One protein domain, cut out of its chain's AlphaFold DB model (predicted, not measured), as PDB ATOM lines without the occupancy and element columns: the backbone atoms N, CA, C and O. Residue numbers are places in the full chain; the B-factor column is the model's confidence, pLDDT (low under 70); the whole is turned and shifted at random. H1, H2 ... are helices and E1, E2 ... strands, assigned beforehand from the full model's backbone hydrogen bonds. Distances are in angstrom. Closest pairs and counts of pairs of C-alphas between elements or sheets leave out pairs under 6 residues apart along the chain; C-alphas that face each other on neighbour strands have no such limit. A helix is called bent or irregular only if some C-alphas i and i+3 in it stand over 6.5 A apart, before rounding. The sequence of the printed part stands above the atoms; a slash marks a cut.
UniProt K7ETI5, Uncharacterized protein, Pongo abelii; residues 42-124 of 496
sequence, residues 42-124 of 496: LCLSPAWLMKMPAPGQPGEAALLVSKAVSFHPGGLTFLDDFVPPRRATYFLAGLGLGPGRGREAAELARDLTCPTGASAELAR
ATOM      1  N   LEU A  42     -32.702   3.819  17.836       90.19
ATOM      2  CA  LEU A  42     -33.641   4.834  18.306       90.19
ATOM      3  C   LEU A  42     -32.942   6.197  18.325       90.19
ATOM      4  O   LEU A  42     -32.033   6.445  19.118       90.19
ATOM      5  N   CYS A  43     -33.384   7.091  17.445       89.00
ATOM      6  CA  CYS A  43     -32.893   8.464  17.380       89.00
ATOM      7  C   CYS A  43     -33.825   9.371  18.187       89.00
ATOM      8  O   CYS A  43     -34.989   9.538  17.831       89.00
ATOM      9  N   LEU A  44     -33.316   9.953  19.276       86.44
ATOM     10  CA  LEU A  44     -34.109  10.811  20.167       86.44
ATOM     11  C   LEU A  44     -34.157  12.271  19.699       86.44
ATOM     12  O   LEU A  44     -35.015  13.030  20.145       86.44
ATOM     13  N   SER A  45     -33.240  12.671  18.814       86.12
ATOM     14  CA  SER A  45     -33.154  14.028  18.277       86.12
ATOM     15  C   SER A  45     -32.922  14.017  16.763       86.12
ATOM     16  O   SER A  45     -32.052  13.278  16.294       86.12
ATOM     17  N   PRO A  46     -33.617  14.878  15.995       85.12
ATOM     18  CA  PRO A  46     -33.324  15.108  14.580       85.12
ATOM     19  C   PRO A  46     -31.890  15.579  14.317       85.12
ATOM     20  O   PRO A  46     -31.360  15.307  13.249       85.12
ATOM     21  N   ALA A  47     -31.228  16.220  15.289       88.94
ATOM     22  CA  ALA A  47     -29.838  16.668  15.156       88.94
ATOM     23  C   ALA A  47     -28.826  15.510  15.027       88.94
ATOM     24  O   ALA A  47     -27.672  15.731  14.668       88.94
ATOM     25  N   TRP A  48     -29.238  14.274  15.327       92.44
ATOM     26  CA  TRP A  48     -28.418  13.069  15.150       92.44
ATOM     27  C   TRP A  48     -28.535  12.468  13.746       92.44
ATOM     28  O   TRP A  48     -27.901  11.455  13.435       92.44
ATOM     29  N   LEU A  49     -29.377  13.077  12.912       92.38
ATOM     30  CA  LEU A  49     -29.677  12.653  11.561       92.38
ATOM     31  C   LEU A  49     -29.211  13.721  10.573       92.38
ATOM     32  O   LEU A  49     -29.360  14.919  10.801       92.38
ATOM     33  N   MET A  50     -28.669  13.280   9.444       92.69
ATOM     34  CA  MET A  50     -28.240  14.155   8.360       92.69
ATOM     35  C   MET A  50     -28.797  13.640   7.040       92.69
ATOM     36  O   MET A  50     -28.600  12.479   6.683       92.69
ATOM     37  N   LYS A  51     -29.491  14.509   6.307       92.62
ATOM     38  CA  LYS A  51     -30.032  14.208   4.982       92.62
ATOM     39  C   LYS A  51     -29.035  14.684   3.928       92.62
ATOM     40  O   LYS A  51     -28.729  15.870   3.864       92.62
ATOM     41  N   MET A  52     -28.518  13.757   3.128       91.75
ATOM     42  CA  MET A  52     -27.515  14.019   2.094       91.75
ATOM     43  C   MET A  52     -28.081  13.671   0.716       91.75
ATOM     44  O   MET A  52     -28.696  12.612   0.595       91.75
ATOM     45  N   PRO A  53     -27.867  14.489  -0.329       90.69
ATOM     46  CA  PRO A  53     -28.287  14.149  -1.686       90.69
ATOM     47  C   PRO A  53     -27.729  12.791  -2.122       90.69
ATOM     48  O   PRO A  53     -26.548  12.497  -1.912       90.69
ATOM     49  N   ALA A  54     -28.577  11.955  -2.714       85.19
ATOM     50  CA  ALA A  54     -28.163  10.647  -3.190       85.19
ATOM     51  C   ALA A  54     -27.420  10.766  -4.535       85.19
ATOM     52  O   ALA A  54     -27.931  11.383  -5.474       85.19
ATOM     53  N   PRO A  55     -26.216  10.180  -4.676       76.19
ATOM     54  CA  PRO A  55     -25.491  10.218  -5.939       76.19
ATOM     55  C   PRO A  55     -26.253   9.429  -7.013       76.19
ATOM     56  O   PRO A  55     -26.557   8.254  -6.830       76.19
ATOM     57  N   GLY A  56     -26.544  10.079  -8.144       72.81
ATOM     58  CA  GLY A  56     -27.209   9.457  -9.296       72.81
ATOM     59  C   GLY A  56     -28.741   9.394  -9.232       72.81
ATOM     60  O   GLY A  56     -29.342   8.863 -10.161       72.81
ATOM     61  N   GLN A  57     -29.375   9.945  -8.190       76.50
ATOM     62  CA  GLN A  57     -30.836   9.985  -8.038       76.50
ATOM     63  C   GLN A  57     -31.290  11.419  -7.712       76.50
ATOM     64  O   GLN A  57     -31.346  11.797  -6.539       76.50
ATOM     65  N   PRO A  58     -31.557  12.263  -8.729       77.56
ATOM     66  CA  PRO A  58     -31.959  13.649  -8.503       77.56
ATOM     67  C   PRO A  58     -33.288  13.702  -7.738       77.56
ATOM     68  O   PRO A  58     -34.249  13.041  -8.114       77.56
ATOM     69  N   GLY A  59     -33.329  14.492  -6.663       82.00
ATOM     70  CA  GLY A  59     -34.499  14.621  -5.788       82.00
ATOM     71  C   GLY A  59     -34.520  13.648  -4.605       82.00
ATOM     72  O   GLY A  59     -35.200  13.938  -3.629       82.00
ATOM     73  N   GLU A  60     -33.732  12.568  -4.622       88.50
ATOM     74  CA  GLU A  60     -33.660  11.619  -3.506       88.50
ATOM     75  C   GLU A  60     -32.494  11.921  -2.551       88.50
ATOM     76  O   GLU A  60     -31.449  12.465  -2.928       88.50
ATOM     77  N   ALA A  61     -32.651  11.522  -1.288       91.69
ATOM     78  CA  ALA A  61     -31.634  11.691  -0.262       91.69
ATOM     79  C   ALA A  61     -31.331  10.403   0.516       91.69
ATOM     80  O   ALA A  61     -32.194   9.574   0.808       91.69
ATOM     81  N   ALA A  62     -30.072  10.237   0.903       92.31
ATOM     82  CA  ALA A  62     -29.657   9.276   1.909       92.31
ATOM     83  C   ALA A  62     -29.761   9.910   3.301       92.31
ATOM     84  O   ALA A  62     -29.299  11.030   3.521       92.31
ATOM     85  N   LEU A  63     -30.333   9.172   4.249       93.44
ATOM     86  CA  LEU A  63     -30.341   9.559   5.655       93.44
ATOM     87  C   LEU A  63     -29.144   8.912   6.357       93.44
ATOM     88  O   LEU A  63     -28.959   7.695   6.288       93.44
ATOM     89  N   LEU A  64     -28.323   9.725   7.013       94.44
ATOM     90  CA  LEU A  64     -27.159   9.303   7.782       94.44
ATOM     91  C   LEU A  64     -27.415   9.510   9.277       94.44
ATOM     92  O   LEU A  64     -28.017  10.504   9.670       94.44
ATOM     93  N   VAL A  65     -26.929   8.583  10.095       94.50
ATOM     94  CA  VAL A  65     -27.076   8.555  11.551       94.50
ATOM     95  C   VAL A  65     -25.699   8.735  12.178       94.50
ATOM     96  O   VAL A  65     -24.819   7.894  11.984       94.50
ATOM     97  N   SER A  66     -25.504   9.823  12.918       94.69
ATOM     98  CA  SER A  66     -24.259  10.103  13.644       94.69
ATOM     99  C   SER A  66     -24.310   9.653  15.102       94.69
ATOM    100  O   SER A  66     -23.263   9.395  15.684       94.69
ATOM    101  N   LYS A  67     -25.508   9.532  15.684       94.69
ATOM    102  CA  LYS A  67     -25.714   9.127  17.078       94.69
ATOM    103  C   LYS A  67     -27.062   8.431  17.244       94.69
ATOM    104  O   LYS A  67     -28.048   8.861  16.648       94.69
ATOM    105  N   ALA A  68     -27.138   7.367  18.037       94.06
ATOM    106  CA  ALA A  68     -28.413   6.717  18.352       94.06
ATOM    107  C   ALA A  68     -28.333   5.847  19.607       94.06
ATOM    108  O   ALA A  68     -27.251   5.457  20.037       94.06
ATOM    109  N   VAL A  69     -29.497   5.495  20.157       92.19
ATOM    110  CA  VAL A  69     -29.600   4.405  21.129       92.19
ATOM    111  C   VAL A  69     -29.678   3.078  20.373       92.19
ATOM    112  O   VAL A  69     -30.585   2.881  19.561       92.19
ATOM    113  N   SER A  70     -28.727   2.185  20.623       88.88
ATOM    114  CA  SER A  70     -28.671   0.835  20.065       88.88
ATOM    115  C   SER A  70     -29.233  -0.190  21.049       88.88
ATOM    116  O   SER A  70     -29.149  -0.024  22.267       88.88
ATOM    117  N   PHE A  71     -29.817  -1.262  20.513       85.12
ATOM    118  CA  PHE A  71     -30.401  -2.352  21.296       85.12
ATOM    119  C   PHE A  71     -29.599  -3.643  21.099       85.12
ATOM    120  O   PHE A  71     -29.350  -4.078  19.968       85.12
ATOM    121  N   HIS A  72     -29.216  -4.265  22.212       77.94
ATOM    122  CA  HIS A  72     -28.382  -5.463  22.274       77.94
ATOM    123  C   HIS A  72     -29.118  -6.628  22.961       77.94
ATOM    124  O   HIS A  72     -30.101  -6.412  23.681       77.94
ATOM    125  N   PRO A  73     -28.666  -7.882  22.760       75.75
ATOM    126  CA  PRO A  73     -29.230  -9.044  23.438       75.75
ATOM    127  C   PRO A  73     -29.275  -8.866  24.951       75.75
ATOM    128  O   PRO A  73     -28.394  -8.245  25.542       75.75
ATOM    129  N   GLY A  74     -30.303  -9.437  25.573       74.12
ATOM    130  CA  GLY A  74     -30.529  -9.293  27.010       74.12
ATOM    131  C   GLY A  74     -31.166  -7.960  27.414       74.12
ATOM    132  O   GLY A  74     -31.210  -7.666  28.602       74.12
ATOM    133  N   GLY A  75     -31.660  -7.163  26.459       75.75
ATOM    134  CA  GLY A  75     -32.345  -5.896  26.741       75.75
ATOM    135  C   GLY A  75     -31.402  -4.740  27.079       75.75
ATOM    136  O   GLY A  75     -31.845  -3.722  27.604       75.75
ATOM    137  N   LEU A  76     -30.107  -4.889  26.792       82.12
ATOM    138  CA  LEU A  76     -29.117  -3.844  27.023       82.12
ATOM    139  C   LEU A  76     -29.237  -2.753  25.957       82.12
ATOM    140  O   LEU A  76     -29.358  -3.046  24.765       82.12
ATOM    141  N   THR A  77     -29.161  -1.498  26.390       88.06
ATOM    142  CA  THR A  77     -29.215  -0.326  25.509       88.06
ATOM    143  C   THR A  77     -28.001   0.563  25.717       88.06
ATOM    144  O   THR A  77     -27.683   0.889  26.862       88.06
ATOM    145  N   PHE A  78     -27.367   0.998  24.630       88.50
ATOM    146  CA  PHE A  78     -26.209   1.895  24.669       88.50
ATOM    147  C   PHE A  78     -26.469   3.135  23.824       88.50
ATOM    148  O   PHE A  78     -27.210   3.084  22.847       88.50
ATOM    149  N   LEU A  79     -25.876   4.260  24.215       93.31
ATOM    150  CA  LEU A  79     -25.846   5.463  23.393       93.31
ATOM    151  C   LEU A  79     -24.554   5.442  22.576       93.31
ATOM    152  O   LEU A  79     -23.483   5.681  23.129       93.31
ATOM    153  N   ASP A  80     -24.674   5.167  21.281       91.69
ATOM    154  CA  ASP A  80     -23.541   5.032  20.371       91.69
ATOM    155  C   ASP A  80     -23.362   6.283  19.507       91.69
ATOM    156  O   ASP A  80     -24.333   6.870  19.023       91.69
ATOM    157  N   ASP A  81     -22.099   6.639  19.268       93.69
ATOM    158  CA  ASP A  81     -21.670   7.641  18.293       93.69
ATOM    159  C   ASP A  81     -21.015   6.937  17.088       93.69
ATOM    160  O   ASP A  81     -20.197   6.026  17.238       93.69
ATOM    161  N   PHE A  82     -21.373   7.349  15.871       90.88
ATOM    162  CA  PHE A  82     -20.942   6.715  14.626       90.88
ATOM    163  C   PHE A  82     -20.040   7.639  13.808       90.88
ATOM    164  O   PHE A  82     -20.483   8.651  13.262       90.88
ATOM    165  N   VAL A  83     -18.772   7.241  13.677       91.31
ATOM    166  CA  VAL A  83     -17.771   7.919  12.844       91.31
ATOM    167  C   VAL A  83     -17.090   6.875  11.939       91.31
ATOM    168  O   VAL A  83     -16.350   6.036  12.449       91.31
ATOM    169  N   PRO A  84     -17.328   6.888  10.610       90.62
ATOM    170  CA  PRO A  84     -18.234   7.787   9.889       90.62
ATOM    171  C   PRO A  84     -19.724   7.514  10.201       90.62
ATOM    172  O   PRO A  84     -20.061   6.408  10.638       90.62
ATOM    173  N   PRO A  85     -20.627   8.487   9.952       92.81
ATOM    174  CA  PRO A  85     -22.067   8.297  10.121       92.81
ATOM    175  C   PRO A  85     -22.593   7.087   9.340       92.81
ATOM    176  O   PRO A  85     -22.200   6.842   8.197       92.81
ATOM    177  N   ARG A  86     -23.514   6.331   9.942       90.88
ATOM    178  CA  ARG A  86     -24.105   5.136   9.323       90.88
ATOM    179  C   ARG A  86     -25.274   5.510   8.424       90.88
ATOM    180  O   ARG A  86     -26.131   6.290   8.817       90.88
ATOM    181  N   ARG A  87     -25.364   4.914   7.236       91.44
ATOM    182  CA  ARG A  87     -26.524   5.101   6.352       91.44
ATOM    183  C   ARG A  87     -27.727   4.306   6.861       91.44
ATOM    184  O   ARG A  87     -27.614   3.103   7.089       91.44
ATOM    185  N   ALA A  88     -28.878   4.960   6.981       92.25
ATOM    186  CA  ALA A  88     -30.140   4.301   7.281       92.25
ATOM    187  C   ALA A  88     -30.629   3.493   6.070       92.25
ATOM    188  O   ALA A  88     -30.623   3.966   4.933       92.25
ATOM    189  N   THR A  89     -31.073   2.269   6.328       91.88
ATOM    190  CA  THR A  89     -31.572   1.315   5.318       91.88
ATOM    191  C   THR A  89     -33.085   1.145   5.376       91.88
ATOM    192  O   THR A  89     -33.685   0.576   4.471       91.88
ATOM    193  N   TYR A  90     -33.698   1.669   6.430       92.62
ATOM    194  CA  TYR A  90     -35.126   1.838   6.620       92.62
ATOM    195  C   TYR A  90     -35.314   2.969   7.640       92.62
ATOM    196  O   TYR A  90     -34.509   3.085   8.570       92.62
ATOM    197  N   PHE A  91     -36.348   3.794   7.489       91.62
ATOM    198  CA  PHE A  91     -36.641   4.872   8.431       91.62
ATOM    199  C   PHE A  91     -38.121   4.893   8.824       91.62
ATOM    200  O   PHE A  91     -39.008   4.950   7.977       91.62
ATOM    201  N   LEU A  92     -38.385   4.863  10.134       88.25
ATOM    202  CA  LEU A  92     -39.723   5.052  10.688       88.25
ATOM    203  C   LEU A  92     -39.798   6.408  11.377       88.25
ATOM    204  O   LEU A  92     -39.203   6.603  12.438       88.25
ATOM    205  N   ALA A  93     -40.537   7.338  10.782       78.19
ATOM    206  CA  ALA A  93     -40.807   8.620  11.408       78.19
ATOM    207  C   ALA A  93     -41.968   8.492  12.401       78.19
ATOM    208  O   ALA A  93     -43.070   8.122  12.014       78.19
ATOM    209  N   GLY A  94     -41.717   8.847  13.666       65.88
ATOM    210  CA  GLY A  94     -42.751   9.124  14.667       65.88
ATOM    211  C   GLY A  94     -43.655   7.941  15.028       65.88
ATOM    212  O   GLY A  94     -44.770   7.842  14.539       65.88
ATOM    213  N   LEU A  95     -43.233   7.120  15.994       61.12
ATOM    214  CA  LEU A  95     -44.089   6.111  16.642       61.12
ATOM    215  C   LEU A  95     -45.068   6.698  17.689       61.12
ATOM    216  O   LEU A  95     -45.685   5.945  18.436       61.12
ATOM    217  N   GLY A  96     -45.232   8.027  17.770       47.72
ATOM    218  CA  GLY A  96     -46.234   8.639  18.650       47.72
ATOM    219  C   GLY A  96     -46.076  10.137  18.948       47.72
ATOM    220  O   GLY A  96     -45.044  10.747  18.668       47.72
ATOM    221  N   LEU A  97     -47.131  10.659  19.595       45.28
ATOM    222  CA  LEU A  97     -47.419  12.005  20.138       45.28
ATOM    223  C   LEU A  97     -47.954  13.100  19.190       45.28
ATOM    224  O   LEU A  97     -47.284  14.089  18.907       45.28
ATOM    225  N   GLY A  98     -49.256  12.998  18.894       46.31
ATOM    226  CA  GLY A  98     -50.190  14.134  18.833       46.31
ATOM    227  C   GLY A  98     -50.011  15.183  17.718       46.31
ATOM    228  O   GLY A  98     -49.061  15.157  16.935       46.31
ATOM    229  N   PRO A  99     -50.944  16.148  17.610       39.56
ATOM    230  CA  PRO A  99     -50.873  17.203  16.607       39.56
ATOM    231  C   PRO A  99     -49.681  18.131  16.887       39.56
ATOM    232  O   PRO A  99     -49.730  18.955  17.796       39.56
ATOM    233  N   GLY A 100     -48.613  18.022  16.093       47.09
ATOM    234  CA  GLY A 100     -47.550  19.033  16.012       47.09
ATOM    235  C   GLY A 100     -46.132  18.561  16.347       47.09
ATOM    236  O   GLY A 100     -45.188  19.165  15.844       47.09
ATOM    237  N   ARG A 101     -45.944  17.465  17.099       49.53
ATOM    238  CA  ARG A 101     -44.631  16.800  17.205       49.53
ATOM    239  C   ARG A 101     -44.529  15.754  16.098       49.53
ATOM    240  O   ARG A 101     -45.459  14.994  15.869       49.53
ATOM    241  N   GLY A 102     -43.426  15.772  15.357       60.00
ATOM    242  CA  GLY A 102     -43.221  14.889  14.205       60.00
ATOM    243  C   GLY A 102     -43.183  15.594  12.852       60.00
ATOM    244  O   GLY A 102     -42.898  14.930  11.867       60.00
ATOM    245  N   ARG A 103     -43.374  16.923  12.779       68.00
ATOM    246  CA  ARG A 103     -43.151  17.672  11.527       68.00
ATOM    247  C   ARG A 103     -41.714  17.501  11.036       68.00
ATOM    248  O   ARG A 103     -41.510  17.128   9.895       68.00
ATOM    249  N   GLU A 104     -40.735  17.682  11.917       74.62
ATOM    250  CA  GLU A 104     -39.313  17.512  11.588       74.62
ATOM    251  C   GLU A 104     -38.987  16.074  11.158       74.62
ATOM    252  O   GLU A 104     -38.329  15.867  10.145       74.62
ATOM    253  N   ALA A 105     -39.505  15.072  11.876       77.19
ATOM    254  CA  ALA A 105     -39.320  13.666  11.514       77.19
ATOM    255  C   ALA A 105     -39.995  13.311  10.175       77.19
ATOM    256  O   ALA A 105     -39.449  12.527   9.403       77.19
ATOM    257  N   ALA A 106     -41.153  13.902   9.883       77.12
ATOM    258  CA  ALA A 106     -41.865  13.694   8.629       77.12
ATOM    259  C   ALA A 106     -41.154  14.369   7.442       77.12
ATOM    260  O   ALA A 106     -41.052  13.772   6.376       77.12
ATOM    261  N   GLU A 107     -40.582  15.562   7.633       82.88
ATOM    262  CA  GLU A 107     -39.734  16.220   6.625       82.88
ATOM    263  C   GLU A 107     -38.445  15.422   6.350       82.88
ATOM    264  O   GLU A 107     -37.989  15.319   5.205       82.88
ATOM    265  N   LEU A 108     -37.876  14.792   7.383       86.56
ATOM    266  CA  LEU A 108     -36.752  13.867   7.220       86.56
ATOM    267  C   LEU A 108     -37.136  12.620   6.416       86.56
ATOM    268  O   LEU A 108     -36.305  12.141   5.653       86.56
ATOM    269  N   ALA A 109     -38.370  12.123   6.555       87.19
ATOM    270  CA  ALA A 109     -38.857  10.942   5.840       87.19
ATOM    271  C   ALA A 109     -39.122  11.173   4.345       87.19
ATOM    272  O   ALA A 109     -39.212  10.195   3.600       87.19
ATOM    273  N   ARG A 110     -39.256  12.433   3.905       88.31
ATOM    274  CA  ARG A 110     -39.586  12.753   2.511       88.31
ATOM    275  C   ARG A 110     -38.437  12.394   1.568       88.31
ATOM    276  O   ARG A 110     -37.281  12.672   1.887       88.31
ATOM    277  N   ASP A 111     -38.739  11.828   0.405       89.69
ATOM    278  CA  ASP A 111     -37.778  11.576  -0.685       89.69
ATOM    279  C   ASP A 111     -36.517  10.800  -0.256       89.69
ATOM    280  O   ASP A 111     -35.404  11.043  -0.729       89.69
ATOM    281  N   LEU A 112     -36.662   9.873   0.695       91.38
ATOM    282  CA  LEU A 112     -35.554   9.026   1.117       91.38
ATOM    283  C   LEU A 112     -35.310   7.878   0.133       91.38
ATOM    284  O   LEU A 112     -36.226   7.183  -0.301       91.38
ATOM    285  N   THR A 113     -34.029   7.613  -0.128       90.50
ATOM    286  CA  THR A 113     -33.564   6.433  -0.884       90.50
ATOM    287  C   THR A 113     -33.848   5.115  -0.167       90.50
ATOM    288  O   THR A 113     -33.836   4.049  -0.784       90.50
ATOM    289  N   CYS A 114     -34.062   5.153   1.149       91.12
ATOM    290  CA  CYS A 114     -34.449   3.984   1.919       91.12
ATOM    291  C   CYS A 114     -35.976   3.924   2.106       91.12
ATOM    292  O   CYS A 114     -36.639   4.955   2.163       91.12
ATOM    293  N   PRO A 115     -36.545   2.713   2.209       92.00
ATOM    294  CA  PRO A 115     -37.911   2.478   2.659       92.00
ATOM    295  C   PRO A 115     -38.328   3.289   3.887       92.00
ATOM    296  O   PRO A 115     -37.621   3.292   4.899       92.00
ATOM    297  N   THR A 116     -39.518   3.885   3.817       90.31
ATOM    298  CA  THR A 116     -40.195   4.493   4.967       90.31
ATOM    299  C   THR A 116     -41.566   3.860   5.194       90.31
ATOM    300  O   THR A 116     -42.254   3.489   4.236       90.31
ATOM    301  N   GLY A 117     -41.927   3.682   6.470       82.50
ATOM    302  CA  GLY A 117     -43.193   3.055   6.893       82.50
ATOM    303  C   GLY A 117     -44.331   4.028   7.198       82.50
ATOM    304  O   GLY A 117     -45.401   3.596   7.625       82.50
ATOM    305  N   ALA A 118     -44.072   5.325   7.025       75.62
ATOM    306  CA  ALA A 118     -45.037   6.415   7.064       75.62
ATOM    307  C   ALA A 118     -44.389   7.681   6.471       75.62
ATOM    308  O   ALA A 118     -43.175   7.879   6.597       75.62
ATOM    309  N   SER A 119     -45.197   8.556   5.874       83.00
ATOM    310  CA  SER A 119     -44.801   9.899   5.425       83.00
ATOM    311  C   SER A 119     -45.807  10.944   5.904       83.00
ATOM    312  O   SER A 119     -46.905  10.606   6.355       83.00
ATOM    313  N   ALA A 120     -45.445  12.226   5.814       81.19
ATOM    314  CA  ALA A 120     -46.357  13.314   6.171       81.19
ATOM    315  C   ALA A 120     -47.585  13.330   5.250       81.19
ATOM    316  O   ALA A 120     -48.698  13.596   5.693       81.19
ATOM    317  N   GLU A 121     -47.365  13.058   3.969       85.00
ATOM    318  CA  GLU A 121     -48.359  13.081   2.907       85.00
ATOM    319  C   GLU A 121     -49.359  11.929   3.075       85.00
ATOM    320  O   GLU A 121     -50.563  12.175   3.103       85.00
ATOM    321  N   LEU A 122     -48.879  10.704   3.321       85.25
ATOM    322  CA  LEU A 122     -49.747   9.559   3.621       85.25
ATOM    323  C   LEU A 122     -50.502   9.750   4.939       85.25
ATOM    324  O   LEU A 122     -51.700   9.485   5.005       85.25
ATOM    325  N   ALA A 123     -49.841  10.276   5.974       81.50
ATOM    326  CA  ALA A 123     -50.505  10.579   7.237       81.50
ATOM    327  C   ALA A 123     -51.643  11.597   7.056       81.50
ATOM    328  O   ALA A 123     -52.700  11.427   7.653       81.50
ATOM    329  N   ARG A 124     -51.477  12.616   6.197       80.75
ATOM    330  CA  ARG A 124     -52.554  13.573   5.880       80.75
ATOM    331  C   ARG A 124     -53.762  12.898   5.236       80.75
ATOM    332  O   ARG A 124     -54.881  13.257   5.580       80.75
TER     333      ARG A 124
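What this domain is: This is residues 42 to 124 of the 496 residues of an uncharacterized protein of Pongo abelii (UniProt K7ETI5). A bent, strongly twisted ribbon of three strands, the meander E1 E2 E3, makes one side of this domain, and two short helices, H1 and H2, stand at the other side, after one long loop of residues 88 to 102 that leads from E3 to H1. The hairpin of E2 and E3 makes an arm that ends at the turn of residues 73 to 75, while H1 only grazes the sheet near E1 and E2, and residues 96 to 101 of the long link before H1 stick out as a free loop. The printed part has 83 residues with three named strands followed by two named helices; the sheet order is E1 - E2 - E3, antiparallel throughout. The class is mixed, helices and strands, with under half of the residues in named elements. The whole is compact, with a radius of gyration of the C-alphas of 13.5 A and spans of 38 by 35 by 20 A.

Where its parts are: E2, residues 61 to 72, is 28.5 A from first to last C-alpha and bends by 73 degrees at residue 67. E3, residues 76 to 87, is 22.7 A long and bends by 110 degrees at residue 84. E1, residues 49 to 53, is 13.4 A long and begins at C-alpha 49, (-29.677, 12.653, 11.561). H1, residues 103 to 109, is 9.8 A long. H2, residues 120 to 124, is 6.2 A long and ends at C-alpha 124, (-52.554, 13.573, 5.880).

How they stand to each other: In the meander, each strand the antiparallel neighbour of the one before, E2 is the inner strand and E1 and E3 are edge strands. E1 and E2 form a hairpin, with directions at 152 degrees; N 50 and O 64 are within hydrogen-bond range at 2.9 A, as are N 64 and O 50 at 2.8 A. E2 and E3 form a hairpin at 157 degrees, with N 70 and O 78 at 2.8 A and N 65 and O 86 at 2.7 A. H1 is on the sheet but only grazes it, with its residues 105 to 109; the closest C-alphas of E1 and H1 are those of Lys 51 and Leu 108, 7.1 A apart. H1 and H2 touch, the closest C-alphas being those of Ala 106 and Ala 120, 5.1 A apart. H2 is not on the sheet and is apart from E1, E2 and E3. In H1 and H2 every O i to N i+4 pair is within hydrogen-bond range.

The domain as a whole: The two C-alphas farthest apart are those of Pro 58 and Gly 74, at 42.3 A. The printed part has no cut. The link from E3 to H1, residues 88 to 102, is long, and the link from E2 to E3 is tight. The mean pLDDT of the printed part is 82.9; residues 94 to 103 are under 70.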